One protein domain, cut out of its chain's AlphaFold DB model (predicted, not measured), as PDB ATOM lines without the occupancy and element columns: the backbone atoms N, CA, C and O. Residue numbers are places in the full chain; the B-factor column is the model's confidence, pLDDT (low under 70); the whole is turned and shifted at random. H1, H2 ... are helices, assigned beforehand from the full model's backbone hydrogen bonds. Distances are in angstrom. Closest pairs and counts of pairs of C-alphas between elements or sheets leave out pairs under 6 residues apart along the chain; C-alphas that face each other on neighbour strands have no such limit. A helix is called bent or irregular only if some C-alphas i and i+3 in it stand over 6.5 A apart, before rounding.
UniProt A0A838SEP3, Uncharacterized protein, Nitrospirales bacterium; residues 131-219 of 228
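This is residues 131 to 219 of the 228 residues of an uncharacterized protein of Nitrospirales bacterium (UniProt A0A838SEP3). Two helix pairs meet end to end in a bent, elongated shape: the long helices H1 and H4 run side by side as one arm, and H2 and H3 fold back on each other as a head at its far end. The chain goes out along H1, turns a corner into H2, folds back through H3 and returns along H4. The printed part has 89 residues with four named helices, in the order H1, H2, H3, H4, and no named strand; the class is all helix. It is only just extended, close to loose, with a radius of gyration of the C-alphas of 18.4 A, and spans 57 by 26 by 21 A.

H1, residues 131 to 151, touches H4, residues 196 to 216, at a shallow tilt of 1 degrees, opposite ways; their closest C-alphas, of Ile 133 and Leu 211, are 7.2 A apart. H2, residues 155 to 174, is close to H1 but not clearly touching, about perpendicular at 88 degrees, with the closest C-alphas, of Ile 151 and Arg 158, 6.4 A apart. With residues 159 to 167 alone, H2 touches H3, residues 179 to 191; the closest C-alphas, of Met 163 and Met 189, are 6.3 A apart. H2 and H3 form a helical hairpin, with a steep tilt of 43 degrees, opposite ways. H1 and H3 are apart, H3 and H4 are apart, and H2 and H4 are only just apart, at 8.2 A. In H1, H2, H3 and H4 every O i to N i+4 pair is within hydrogen-bond range.

H1 begins at C-alpha 131 (0.231, 25.024, 63.804) and is 30.5 A long from first to last C-alpha. H2 is 28.3 A long and H3 18.8 A. H4 is 30.2 A long and ends at C-alpha 216 (10.388, 25.909, 74.077).

The two C-alphas farthest apart, of Glu 179 and Asp 219, are 58.0 A apart. The printed part has no cut, and its three links between helices are tight. The mean pLDDT of the printed part is 90.1, and no printed residue is under 70.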
ATOM      1  N   ALA A 131       1.596  25.379  64.186       98.38
ATOM      2  CA  ALA A 131       0.231  25.024  63.804       98.38
ATOM      3  C   ALA A 131      -0.157  23.627  64.313       98.38
ATOM      4  O   ALA A 131      -1.245  23.462  64.856       98.38
ATOM      5  N   GLN A 132       0.756  22.659  64.210       98.56
ATOM      6  CA  GLN A 132       0.555  21.307  64.733       98.56
ATOM      7  C   GLN A 132       0.494  21.282  66.265       98.56
ATOM      8  O   GLN A 132      -0.285  20.516  66.815       98.56
ATOM      9  N   ILE A 133       1.234  22.155  66.964       98.44
ATOM     10  CA  ILE A 133       1.125  22.300  68.429       98.44
ATOM     11  C   ILE A 133      -0.287  22.749  68.835       98.44
ATOM     12  O   ILE A 133      -0.841  22.206  69.786       98.44
ATOM     13  N   ARG A 134      -0.889  23.711  68.115       98.38
ATOM     14  CA  ARG A 134      -2.270  24.153  68.391       98.38
ATOM     15  C   ARG A 134      -3.287  23.045  68.129       98.38
ATOM     16  O   ARG A 134      -4.137  22.801  68.972       98.38
ATOM     17  N   HIS A 135      -3.155  22.340  67.003       98.56
ATOM     18  CA  HIS A 135      -3.993  21.172  66.704       98.56
ATOM     19  C   HIS A 135      -3.872  20.100  67.796       98.56
ATOM     20  O   HIS A 135      -4.874  19.582  68.279       98.56
ATOM     21  N   PHE A 136      -2.649  19.808  68.241       98.44
ATOM     22  CA  PHE A 136      -2.402  18.859  69.321       98.44
ATOM     23  C   PHE A 136      -3.101  19.275  70.620       98.44
ATOM     24  O   PHE A 136      -3.786  18.455  71.225       98.44
ATOM     25  N   GLU A 137      -2.993  20.544  71.018       98.25
ATOM     26  CA  GLU A 137      -3.687  21.105  72.186       98.25
ATOM     27  C   GLU A 137      -5.216  20.964  72.084       98.25
ATOM     28  O   GLU A 137      -5.852  20.490  73.025       98.25
ATOM     29  N   GLU A 138      -5.805  21.259  70.922       98.25
ATOM     30  CA  GLU A 138      -7.246  21.096  70.678       98.25
ATOM     31  C   GLU A 138      -7.706  19.634  70.816       98.25
ATOM     32  O   GLU A 138      -8.742  19.352  71.433       98.25
ATOM     33  N   VAL A 139      -6.926  18.688  70.278       98.19
ATOM     34  CA  VAL A 139      -7.209  17.249  70.386       98.19
ATOM     35  C   VAL A 139      -7.069  16.765  71.831       98.19
ATOM     36  O   VAL A 139      -7.895  15.972  72.290       98.19
ATOM     37  N   LEU A 140      -6.067  17.247  72.576       97.38
ATOM     38  CA  LEU A 140      -5.898  16.924  73.996       97.38
ATOM     39  C   LEU A 140      -7.099  17.394  74.827       97.38
ATOM     40  O   LEU A 140      -7.607  16.625  75.646       97.38
ATOM     41  N   ASP A 141      -7.585  18.607  74.577       96.94
ATOM     42  CA  ASP A 141      -8.764  19.171  75.234       96.94
ATOM     43  C   ASP A 141     -10.047  18.395  74.904       96.94
ATOM     44  O   ASP A 141     -10.898  18.171  75.774       96.94
ATOM     45  N   GLN A 142     -10.206  17.964  73.648       97.12
ATOM     46  CA  GLN A 142     -11.330  17.123  73.238       97.12
ATOM     47  C   GLN A 142     -11.304  15.766  73.950       97.12
ATOM     48  O   GLN A 142     -12.323  15.349  74.510       97.12
ATOM     49  N   ASP A 143     -10.149  15.100  73.956       95.69
ATOM     50  CA  ASP A 143      -9.963  13.820  74.638       95.69
ATOM     51  C   ASP A 143     -10.175  13.959  76.153       95.69
ATOM     52  O   ASP A 143     -10.779  13.078  76.760       95.69
ATOM     53  N   TYR A 144      -9.737  15.064  76.770       94.06
ATOM     54  CA  TYR A 144      -9.962  15.326  78.194       94.06
ATOM     55  C   TYR A 144     -11.455  15.433  78.518       94.06
ATOM     56  O   TYR A 144     -11.933  14.757  79.430       94.06
ATOM     57  N   ARG A 145     -12.219  16.223  77.750       94.12
ATOM     58  CA  ARG A 145     -13.675  16.353  77.948       94.12
ATOM     59  C   ARG A 145     -14.392  15.011  77.816       94.12
ATOM     60  O   ARG A 145     -15.252  14.692  78.633       94.12
ATOM     61  N   ARG A 146     -14.015  14.216  76.809       94.38
ATOM     62  CA  ARG A 146     -14.552  12.865  76.614       94.38
ATOM     63  C   ARG A 146     -14.237  11.962  77.807       94.38
ATOM     64  O   ARG A 146     -15.135  11.320  78.334       94.38
ATOM     65  N   LEU A 147     -12.982  11.949  78.245       91.19
ATOM     66  CA  LEU A 147     -12.509  11.114  79.343       91.19
ATOM     67  C   LEU A 147     -13.200  11.446  80.673       91.19
ATOM     68  O   LEU A 147     -13.623  10.536  81.378       91.19
ATOM     69  N   VAL A 148     -13.356  12.733  81.000       90.75
ATOM     70  CA  VAL A 148     -14.097  13.172  82.196       90.75
ATOM     71  C   VAL A 148     -15.547  12.686  82.138       90.75
ATOM     72  O   VAL A 148     -16.043  12.126  83.113       90.75
ATOM     73  N   SER A 149     -16.196  12.808  80.974       89.81
ATOM     74  CA  SER A 149     -17.563  12.313  80.776       89.81
ATOM     75  C   SER A 149     -17.684  10.791  80.918       89.81
ATOM     76  O   SER A 149     -18.698  10.317  81.422       89.81
ATOM     77  N   GLU A 150     -16.695  10.019  80.462       88.12
ATOM     78  CA  GLU A 150     -16.696   8.554  80.583       88.12
ATOM     79  C   GLU A 150     -16.518   8.114  82.050       88.12
ATOM     80  O   GLU A 150     -17.228   7.222  82.525       88.12
ATOM     81  N   ILE A 151     -15.630   8.788  82.794       86.94
ATOM     82  CA  ILE A 151     -15.382   8.524  84.221       86.94
ATOM     83  C   ILE A 151     -16.638   8.793  85.066       86.94
ATOM     84  O   ILE A 151     -16.949   8.000  85.954       86.94
ATOM     85  N   GLY A 152     -17.384   9.856  84.762       84.06
ATOM     86  CA  GLY A 152     -18.551  10.289  85.537       84.06
ATOM     87  C   GLY A 152     -18.186  11.258  86.663       84.06
ATOM     88  O   GLY A 152     -17.022  11.372  87.059       84.06
ATOM     89  N   ASP A 153     -19.181  11.976  87.178       78.88
ATOM     90  CA  ASP A 153     -18.959  13.103  88.095       78.88
ATOM     91  C   ASP A 153     -19.072  12.705  89.572       78.88
ATOM     92  O   ASP A 153     -18.382  13.272  90.420       78.88
ATOM     93  N   GLU A 154     -19.898  11.708  89.905       83.56
ATOM     94  CA  GLU A 154     -20.141  11.338  91.299       83.56
ATOM     95  C   GLU A 154     -19.194  10.228  91.791       83.56
ATOM     96  O   GLU A 154     -19.111   9.165  91.168       83.56
ATOM     97  N   PRO A 155     -18.546  10.382  92.966       81.12
ATOM     98  CA  PRO A 155     -17.665   9.352  93.526       81.12
ATOM     99  C   PRO A 155     -18.330   7.977  93.666       81.12
ATOM    100  O   PRO A 155     -17.689   6.946  93.472       81.12
ATOM    101  N   LYS A 156     -19.631   7.947  93.981       81.62
ATOM    102  CA  LYS A 156     -20.392   6.699  94.098       81.62
ATOM    103  C   LYS A 156     -20.556   6.007  92.741       81.62
ATOM    104  O   LYS A 156     -20.276   4.817  92.643       81.62
ATOM    105  N   GLU A 157     -20.932   6.755  91.704       85.69
ATOM    106  CA  GLU A 157     -21.044   6.246  90.331       85.69
ATOM    107  C   GLU A 157     -19.704   5.677  89.844       85.69
ATOM    108  O   GLU A 157     -19.656   4.595  89.262       85.69
ATOM    109  N   ARG A 158     -18.594   6.364  90.144       86.88
ATOM    110  CA  ARG A 158     -17.241   5.908  89.796       86.88
ATOM    111  C   ARG A 158     -16.878   4.584  90.464       86.88
ATOM    112  O   ARG A 158     -16.270   3.729  89.821       86.88
ATOM    113  N   VAL A 159     -17.221   4.402  91.742       84.06
ATOM    114  CA  VAL A 159     -16.997   3.131  92.454       84.06
ATOM    115  C   VAL A 159     -17.799   2.007  91.802       84.06
ATOM    116  O   VAL A 159     -17.227   0.951  91.532       84.06
ATOM    117  N   ASP A 160     -19.077   2.244  91.500       83.88
ATOM    118  CA  ASP A 160     -19.954   1.242  90.885       83.88
ATOM    119  C   ASP A 160     -19.460   0.850  89.476       83.88
ATOM    120  O   ASP A 160     -19.286  -0.336  89.200       83.88
ATOM    121  N   LYS A 161     -19.096   1.826  88.629       85.81
ATOM    122  CA  LYS A 161     -18.489   1.583  87.304       85.81
ATOM    123  C   LYS A 161     -17.189   0.782  87.386       85.81
ATOM    124  O   LYS A 161     -16.978  -0.154  86.618       85.81
ATOM    125  N   ARG A 162     -16.291   1.135  88.319       86.06
ATOM    126  CA  ARG A 162     -15.031   0.394  88.518       86.06
ATOM    127  C   ARG A 162     -15.287  -1.036  88.958       86.06
ATOM    128  O   ARG A 162     -14.564  -1.938  88.539       86.06
ATOM    129  N   MET A 163     -16.271  -1.234  89.826       83.88
ATOM    130  CA  MET A 163     -16.649  -2.562  90.274       83.88
ATOM    131  C   MET A 163     -17.174  -3.423  89.128       83.88
ATOM    132  O   MET A 163     -16.700  -4.544  88.980       83.88
ATOM    133  N   GLU A 164     -18.106  -2.901  88.331       85.12
ATOM    134  CA  GLU A 164     -18.671  -3.604  87.173       85.12
ATOM    135  C   GLU A 164     -17.571  -3.990  86.182       85.12
ATOM    136  O   GLU A 164     -17.394  -5.170  85.894       85.12
ATOM    137  N   ALA A 165     -16.718  -3.036  85.795       86.31
ATOM    138  CA  ALA A 165     -15.588  -3.303  84.905       86.31
ATOM    139  C   ALA A 165     -14.605  -4.346  85.474       86.31
ATOM    140  O   ALA A 165     -14.052  -5.164  84.735       86.31
ATOM    141  N   THR A 166     -14.376  -4.338  86.793       87.31
ATOM    142  CA  THR A 166     -13.517  -5.332  87.459       87.31
ATOM    143  C   THR A 166     -14.157  -6.717  87.431       87.31
ATOM    144  O   THR A 166     -13.475  -7.689  87.117       87.31
ATOM    145  N   ALA A 167     -15.455  -6.813  87.727       85.25
ATOM    146  CA  ALA A 167     -16.193  -8.069  87.688       85.25
ATOM    147  C   ALA A 167     -16.222  -8.651  86.268       85.25
ATOM    148  O   ALA A 167     -15.857  -9.806  86.087       85.25
ATOM    149  N   GLU A 168     -16.542  -7.844  85.252       85.69
ATOM    150  CA  GLU A 168     -16.507  -8.258  83.841       85.69
ATOM    151  C   GLU A 168     -15.122  -8.771  83.423       85.69
ATOM    152  O   GLU A 168     -15.001  -9.821  82.787       85.69
ATOM    153  N   THR A 169     -14.064  -8.056  83.821       85.94
ATOM    154  CA  THR A 169     -12.679  -8.445  83.524       85.94
ATOM    155  C   THR A 169     -12.331  -9.783  84.168       85.94
ATOM    156  O   THR A 169     -11.794 -10.667  83.502       85.94
ATOM    157  N   LEU A 170     -12.655  -9.956  85.452       85.75
ATOM    158  CA  LEU A 170     -12.389 -11.200  86.169       85.75
ATOM    159  C   LEU A 170     -13.187 -12.359  85.573       85.75
ATOM    160  O   LEU A 170     -12.600 -13.404  85.305       85.75
ATOM    161  N   THR A 171     -14.466 -12.156  85.262       85.44
ATOM    162  CA  THR A 171     -15.299 -13.169  84.601       85.44
ATOM    163  C   THR A 171     -14.714 -13.595  83.256       85.44
ATOM    164  O   THR A 171     -14.663 -14.784  82.941       85.44
ATOM    165  N   SER A 172     -14.183 -12.647  82.476       80.69
ATOM    166  CA  SER A 172     -13.491 -12.956  81.221       80.69
ATOM    167  C   SER A 172     -12.203 -13.767  81.412       80.69
ATOM    168  O   SER A 172     -11.761 -14.403  80.454       80.69
ATOM    169  N   TRP A 173     -11.562 -13.709  82.580       79.06
ATOM    170  CA  TRP A 173     -10.280 -14.373  82.837       79.06
ATOM    171  C   TRP A 173     -10.438 -15.734  83.505       79.06
ATOM    172  O   TRP A 173      -9.752 -16.679  83.119       79.06
ATOM    173  N   VAL A 174     -11.311 -15.835  84.508       81.75
ATOM    174  CA  VAL A 174     -11.440 -17.036  85.350       81.75
ATOM    175  C   VAL A 174     -12.778 -17.761  85.191       81.75
ATOM    176  O   VAL A 174     -12.952 -18.829  85.775       81.75
ATOM    177  N   GLY A 175     -13.689 -17.240  84.365       83.88
ATOM    178  CA  GLY A 175     -15.049 -17.760  84.212       83.88
ATOM    179  C   GLY A 175     -16.027 -17.145  85.213       83.88
ATOM    180  O   GLY A 175     -15.694 -16.188  85.905       83.88
ATOM    181  N   GLU A 176     -17.252 -17.674  85.267       89.56
ATOM    182  CA  GLU A 176     -18.303 -17.150  86.149       89.56
ATOM    183  C   GLU A 176     -17.855 -17.101  87.617       89.56
ATOM    184  O   GLU A 176     -17.311 -18.069  88.155       89.56
ATOM    185  N   LEU A 177     -18.098 -15.955  88.254       87.12
ATOM    186  CA  LEU A 177     -17.819 -15.732  89.665       87.12
ATOM    187  C   LEU A 177     -18.993 -16.248  90.507       87.12
ATOM    188  O   LEU A 177     -20.153 -16.068  90.145       87.12
ATOM    189  N   SER A 178     -18.710 -16.876  91.648       89.50
ATOM    190  CA  SER A 178     -19.758 -17.208  92.620       89.50
ATOM    191  C   SER A 178     -20.273 -15.953  93.335       89.50
ATOM    192  O   SER A 178     -19.559 -14.954  93.440       89.50
ATOM    193  N   GLU A 179     -21.475 -16.021  93.917       88.88
ATOM    194  CA  GLU A 179     -22.034 -14.916  94.718       88.88
ATOM    195  C   GLU A 179     -21.085 -14.473  95.852       88.88
ATOM    196  O   GLU A 179     -20.936 -13.277  96.124       88.88
ATOM    197  N   ASP A 180     -20.380 -15.426  96.471       90.88
ATOM    198  CA  ASP A 180     -19.376 -15.151  97.505       90.88
ATOM    199  C   ASP A 180     -18.163 -14.394  96.939       90.88
ATOM    200  O   ASP A 180     -17.666 -13.453  97.564       90.88
ATOM    201  N   GLN A 181     -17.686 -14.768  95.744       88.00
ATOM    202  CA  GLN A 181     -16.567 -14.096  95.074       88.00
ATOM    203  C   GLN A 181     -16.944 -12.676  94.653       88.00
ATOM    204  O   GLN A 181     -16.174 -11.744  94.890       88.00
ATOM    205  N   GLU A 182     -18.134 -12.488  94.085       85.56
ATOM    206  CA  GLU A 182     -18.639 -11.163  93.723       85.56
ATOM    207  C   GLU A 182     -18.793 -10.257  94.945       85.56
ATOM    208  O   GLU A 182     -18.395  -9.087  94.912       85.56
ATOM    209  N   THR A 183     -19.329 -10.795  96.044       87.56
ATOM    210  CA  THR A 183     -19.472 -10.063  97.307       87.56
ATOM    211  C   THR A 183     -18.107  -9.668  97.861       87.56
ATOM    212  O   THR A 183     -17.894  -8.500  98.198       87.56
ATOM    213  N   TYR A 184     -17.147 -10.596  97.868       87.62
ATOM    214  CA  TYR A 184     -15.778 -10.321  98.293       87.62
ATOM    215  C   TYR A 184     -15.122  -9.224  97.441       87.62
ATOM    216  O   TYR A 184     -14.595  -8.249  97.980       87.62
ATOM    217  N   ILE A 185     -15.197  -9.319  96.108       84.94
ATOM    218  CA  ILE A 185     -14.655  -8.303  95.192       84.94
ATOM    219  C   ILE A 185     -15.313  -6.946  95.458       84.94
ATOM    220  O   ILE A 185     -14.615  -5.942  95.592       84.94
ATOM    221  N   ARG A 186     -16.641  -6.908  95.612       82.12
ATOM    222  CA  ARG A 186     -17.407  -5.690  95.917       82.12
ATOM    223  C   ARG A 186     -16.929  -5.003  97.190       82.12
ATOM    224  O   ARG A 186     -16.740  -3.787  97.196       82.12
ATOM    225  N   GLU A 187     -16.735  -5.750  98.268       87.19
ATOM    226  CA  GLU A 187     -16.251  -5.191  99.532       87.19
ATOM    227  C   GLU A 187     -14.821  -4.659  99.413       87.19
ATOM    228  O   GLU A 187     -14.525  -3.564  99.896       87.19
ATOM    229  N   ARG A 188     -13.943  -5.384  98.709       86.25
ATOM    230  CA  ARG A 188     -12.555  -4.953  98.487       86.25
ATOM    231  C   ARG A 188     -12.476  -3.714  97.602       86.25
ATOM    232  O   ARG A 188     -11.718  -2.805  97.924       86.25
ATOM    233  N   MET A 189     -13.285  -3.630  96.550       82.56
ATOM    234  CA  MET A 189     -13.328  -2.471  95.654       82.56
ATOM    235  C   MET A 189     -13.812  -1.200  96.358       82.56
ATOM    236  O   MET A 189     -13.277  -0.127  96.094       82.56
ATOM    237  N   LYS A 190     -14.754  -1.309  97.306       84.25
ATOM    238  CA  LYS A 190     -15.174  -0.172  98.150       84.25
ATOM    239  C   LYS A 190     -14.052   0.362  99.040       84.25
ATOM    240  O   LYS A 190     -14.068   1.538  99.388       84.25
ATOM    241  N   ALA A 191     -13.097  -0.488  99.420       86.00
ATOM    242  CA  ALA A 191     -11.941  -0.089 100.218       86.00
ATOM    243  C   ALA A 191     -10.833   0.579  99.382       86.00
ATOM    244  O   ALA A 191      -9.932   1.190  99.955       86.00
ATOM    245  N   ILE A 192     -10.884   0.475  98.047       85.19
ATOM    246  CA  ILE A 192      -9.934   1.140  97.152       85.19
ATOM    247  C   ILE A 192     -10.333   2.619  97.019       85.19
ATOM    248  O   ILE A 192     -11.447   2.905  96.569       85.19
ATOM    249  N   PRO A 193      -9.443   3.567  97.372       87.94
ATOM    250  CA  PRO A 193      -9.733   4.991  97.250       87.94
ATOM    251  C   PRO A 193     -10.081   5.388  95.815       87.94
ATOM    252  O   PRO A 193      -9.471   4.903  94.859       87.94
ATOM    253  N   ASP A 194     -11.021   6.318  95.663       87.56
ATOM    254  CA  ASP A 194     -11.247   6.955  94.370       87.56
ATOM    255  C   ASP A 194     -10.094   7.916  94.054       87.56
ATOM    256  O   ASP A 194      -9.940   8.957  94.690       87.56
ATOM    257  N   THR A 195      -9.259   7.544  93.086       90.06
ATOM    258  CA  THR A 195      -8.089   8.322  92.653       90.06
ATOM    259  C   THR A 195      -8.289   8.981  91.291       90.06
ATOM    260  O   THR A 195      -7.335   9.522  90.730       90.06
ATOM    261  N   ALA A 196      -9.516   8.965  90.754       89.94
ATOM    262  CA  ALA A 196      -9.814   9.477  89.421       89.94
ATOM    263  C   ALA A 196      -9.378  10.942  89.238       89.94
ATOM    264  O   ALA A 196      -8.701  11.252  88.259       89.94
ATOM    265  N   ASP A 197      -9.660  11.820  90.205       90.69
ATOM    266  CA  ASP A 197      -9.280  13.238  90.112       90.69
ATOM    267  C   ASP A 197      -7.759  13.436  90.167       90.69
ATOM    268  O   ASP A 197      -7.204  14.242  89.419       90.69
ATOM    269  N   VAL A 198      -7.062  12.654  90.998       92.75
ATOM    270  CA  VAL A 198      -5.591  12.677  91.088       92.75
ATOM    271  C   VAL A 198      -4.973  12.228  89.765       92.75
ATOM    272  O   VAL A 198      -4.042  12.856  89.264       92.75
ATOM    273  N   TRP A 199      -5.507  11.159  89.173       92.00
ATOM    274  CA  TRP A 199      -5.043  10.643  87.890       92.00
ATOM    275  C   TRP A 199      -5.322  11.618  86.737       92.00
ATOM    276  O   TRP A 199      -4.440  11.840  85.903       92.00
ATOM    277  N   LEU A 200      -6.498  12.256  86.713       93.12
ATOM    278  CA  LEU A 200      -6.849  13.294  85.739       93.12
ATOM    279  C   LEU A 200      -5.922  14.512  85.851       93.12
ATOM    280  O   LEU A 200      -5.407  14.983  84.834       93.12
ATOM    281  N   ALA A 201      -5.656  14.980  87.073       93.88
ATOM    282  CA  ALA A 201      -4.735  16.084  87.324       93.88
ATOM    283  C   ALA A 201      -3.302  15.741  86.891       93.88
ATOM    284  O   ALA A 201      -2.655  16.528  86.199       93.88
ATOM    285  N   TYR A 202      -2.821  14.540  87.230       94.75
ATOM    286  CA  TYR A 202      -1.506  14.060  86.803       94.75
ATOM    287  C   TYR A 202      -1.394  13.995  85.276       94.75
ATOM    288  O   TYR A 202      -0.433  14.503  84.694       94.75
ATOM    289  N   ARG A 203      -2.398  13.413  84.610       94.31
ATOM    290  CA  ARG A 203      -2.454  13.319  83.148       94.31
ATOM    291  C   ARG A 203      -2.388  14.701  82.500       94.31
ATOM    292  O   ARG A 203      -1.588  14.888  81.585       94.31
ATOM    293  N   ARG A 204      -3.188  15.653  82.989       94.69
ATOM    294  CA  ARG A 204      -3.206  17.031  82.488       94.69
ATOM    295  C   ARG A 204      -1.854  17.718  82.670       94.69
ATOM    296  O   ARG A 204      -1.323  18.271  81.714       94.69
ATOM    297  N   SER A 205      -1.245  17.583  83.847       95.62
ATOM    298  CA  SER A 205       0.082  18.146  84.116       95.62
ATOM    299  C   SER A 205       1.149  17.611  83.151       95.62
ATOM    300  O   SER A 205       1.947  18.381  82.623       95.62
ATOM    301  N   ARG A 206       1.140  16.306  82.839       93.88
ATOM    302  CA  ARG A 206       2.069  15.719  81.852       93.88
ATOM    303  C   ARG A 206       1.837  16.245  80.431       93.88
ATOM    304  O   ARG A 206       2.799  16.407  79.686       93.88
ATOM    305  N   GLN A 207       0.586  16.494  80.048       95.31
ATOM    306  CA  GLN A 207       0.246  17.059  78.737       95.31
ATOM    307  C   GLN A 207       0.710  18.516  78.618       95.31
ATOM    308  O   GLN A 207       1.301  18.887  77.606       95.31
ATOM    309  N   GLU A 208       0.510  19.315  79.667       95.56
ATOM    310  CA  GLU A 208       0.969  20.707  79.739       95.56
ATOM    311  C   GLU A 208       2.502  20.797  79.675       95.56
ATOM    312  O   GLU A 208       3.030  21.586  78.894       95.56
ATOM    313  N   GLN A 209       3.218  19.920  80.390       95.06
ATOM    314  CA  GLN A 209       4.684  19.818  80.310       95.06
ATOM    315  C   GLN A 209       5.167  19.496  78.889       95.06
ATOM    316  O   GLN A 209       6.137  20.087  78.415       95.06
ATOM    317  N   LEU A 210       4.490  18.584  78.183       94.81
ATOM    318  CA  LEU A 210       4.833  18.269  76.795       94.81
ATOM    319  C   LEU A 210       4.574  19.463  75.865       94.81
ATOM    320  O   LEU A 210       5.405  19.758  75.013       94.81
ATOM    321  N   LEU A 211       3.455  20.171  76.027       96.88
ATOM    322  CA  LEU A 211       3.163  21.379  75.247       96.88
ATOM    323  C   LEU A 211       4.210  22.472  75.484       96.88
ATOM    324  O   LEU A 211       4.670  23.096  74.530       96.88
ATOM    325  N   GLU A 212       4.613  22.692  76.733       96.19
ATOM    326  CA  GLU A 212       5.673  23.641  77.081       96.19
ATOM    327  C   GLU A 212       7.018  23.240  76.462       96.19
ATOM    328  O   GLU A 212       7.706  24.074  75.867       96.19
ATOM    329  N   LEU A 213       7.364  21.954  76.515       95.62
ATOM    330  CA  LEU A 213       8.573  21.426  75.892       95.62
ATOM    331  C   LEU A 213       8.579  21.654  74.369       95.62
ATOM    332  O   LEU A 213       9.560  22.163  73.830       95.62
ATOM    333  N   LEU A 214       7.470  21.360  73.686       96.62
ATOM    334  CA  LEU A 214       7.336  21.561  72.236       96.62
ATOM    335  C   LEU A 214       7.378  23.040  71.833       96.62
ATOM    336  O   LEU A 214       7.851  23.379  70.752       96.62
ATOM    337  N   ARG A 215       6.886  23.937  72.694       96.62
ATOM    338  CA  ARG A 215       6.935  25.388  72.460       96.62
ATOM    339  C   ARG A 215       8.328  25.970  72.710       96.62
ATOM    340  O   ARG A 215       8.675  26.977  72.097       96.62
ATOM    341  N   SER A 216       9.102  25.372  73.615       94.44
ATOM    342  CA  SER A 216      10.388  25.909  74.077       94.44
ATOM    343  C   SER A 216      11.598  25.398  73.299       94.44
ATOM    344  O   SER A 216      12.602  26.107  73.233       94.44
ATOM    345  N   SER A 217      11.532  24.209  72.689       92.44
ATOM    346  CA  SER A 217      12.685  23.619  72.007       92.44
ATOM    347  C   SER A 217      12.317  22.810  70.767       92.44
ATOM    348  O   SER A 217      11.357  22.047  70.757       92.44
ATOM    349  N   HIS A 218      13.162  22.936  69.742       92.50
ATOM    350  CA  HIS A 218      13.193  22.050  68.575       92.50
ATOM    351  C   HIS A 218      14.478  21.203  68.549       92.50
ATOM    352  O   HIS A 218      14.752  20.530  67.561       92.50
ATOM    353  N   ASP A 219      15.297  21.253  69.607       94.38
ATOM    354  CA  ASP A 219      16.504  20.436  69.724       94.38
ATOM    355  C   ASP A 219      16.111  18.998  70.112       94.38
ATOM    356  O   ASP A 219      15.584  18.796  71.214       94.38
TER     357      ASP A 219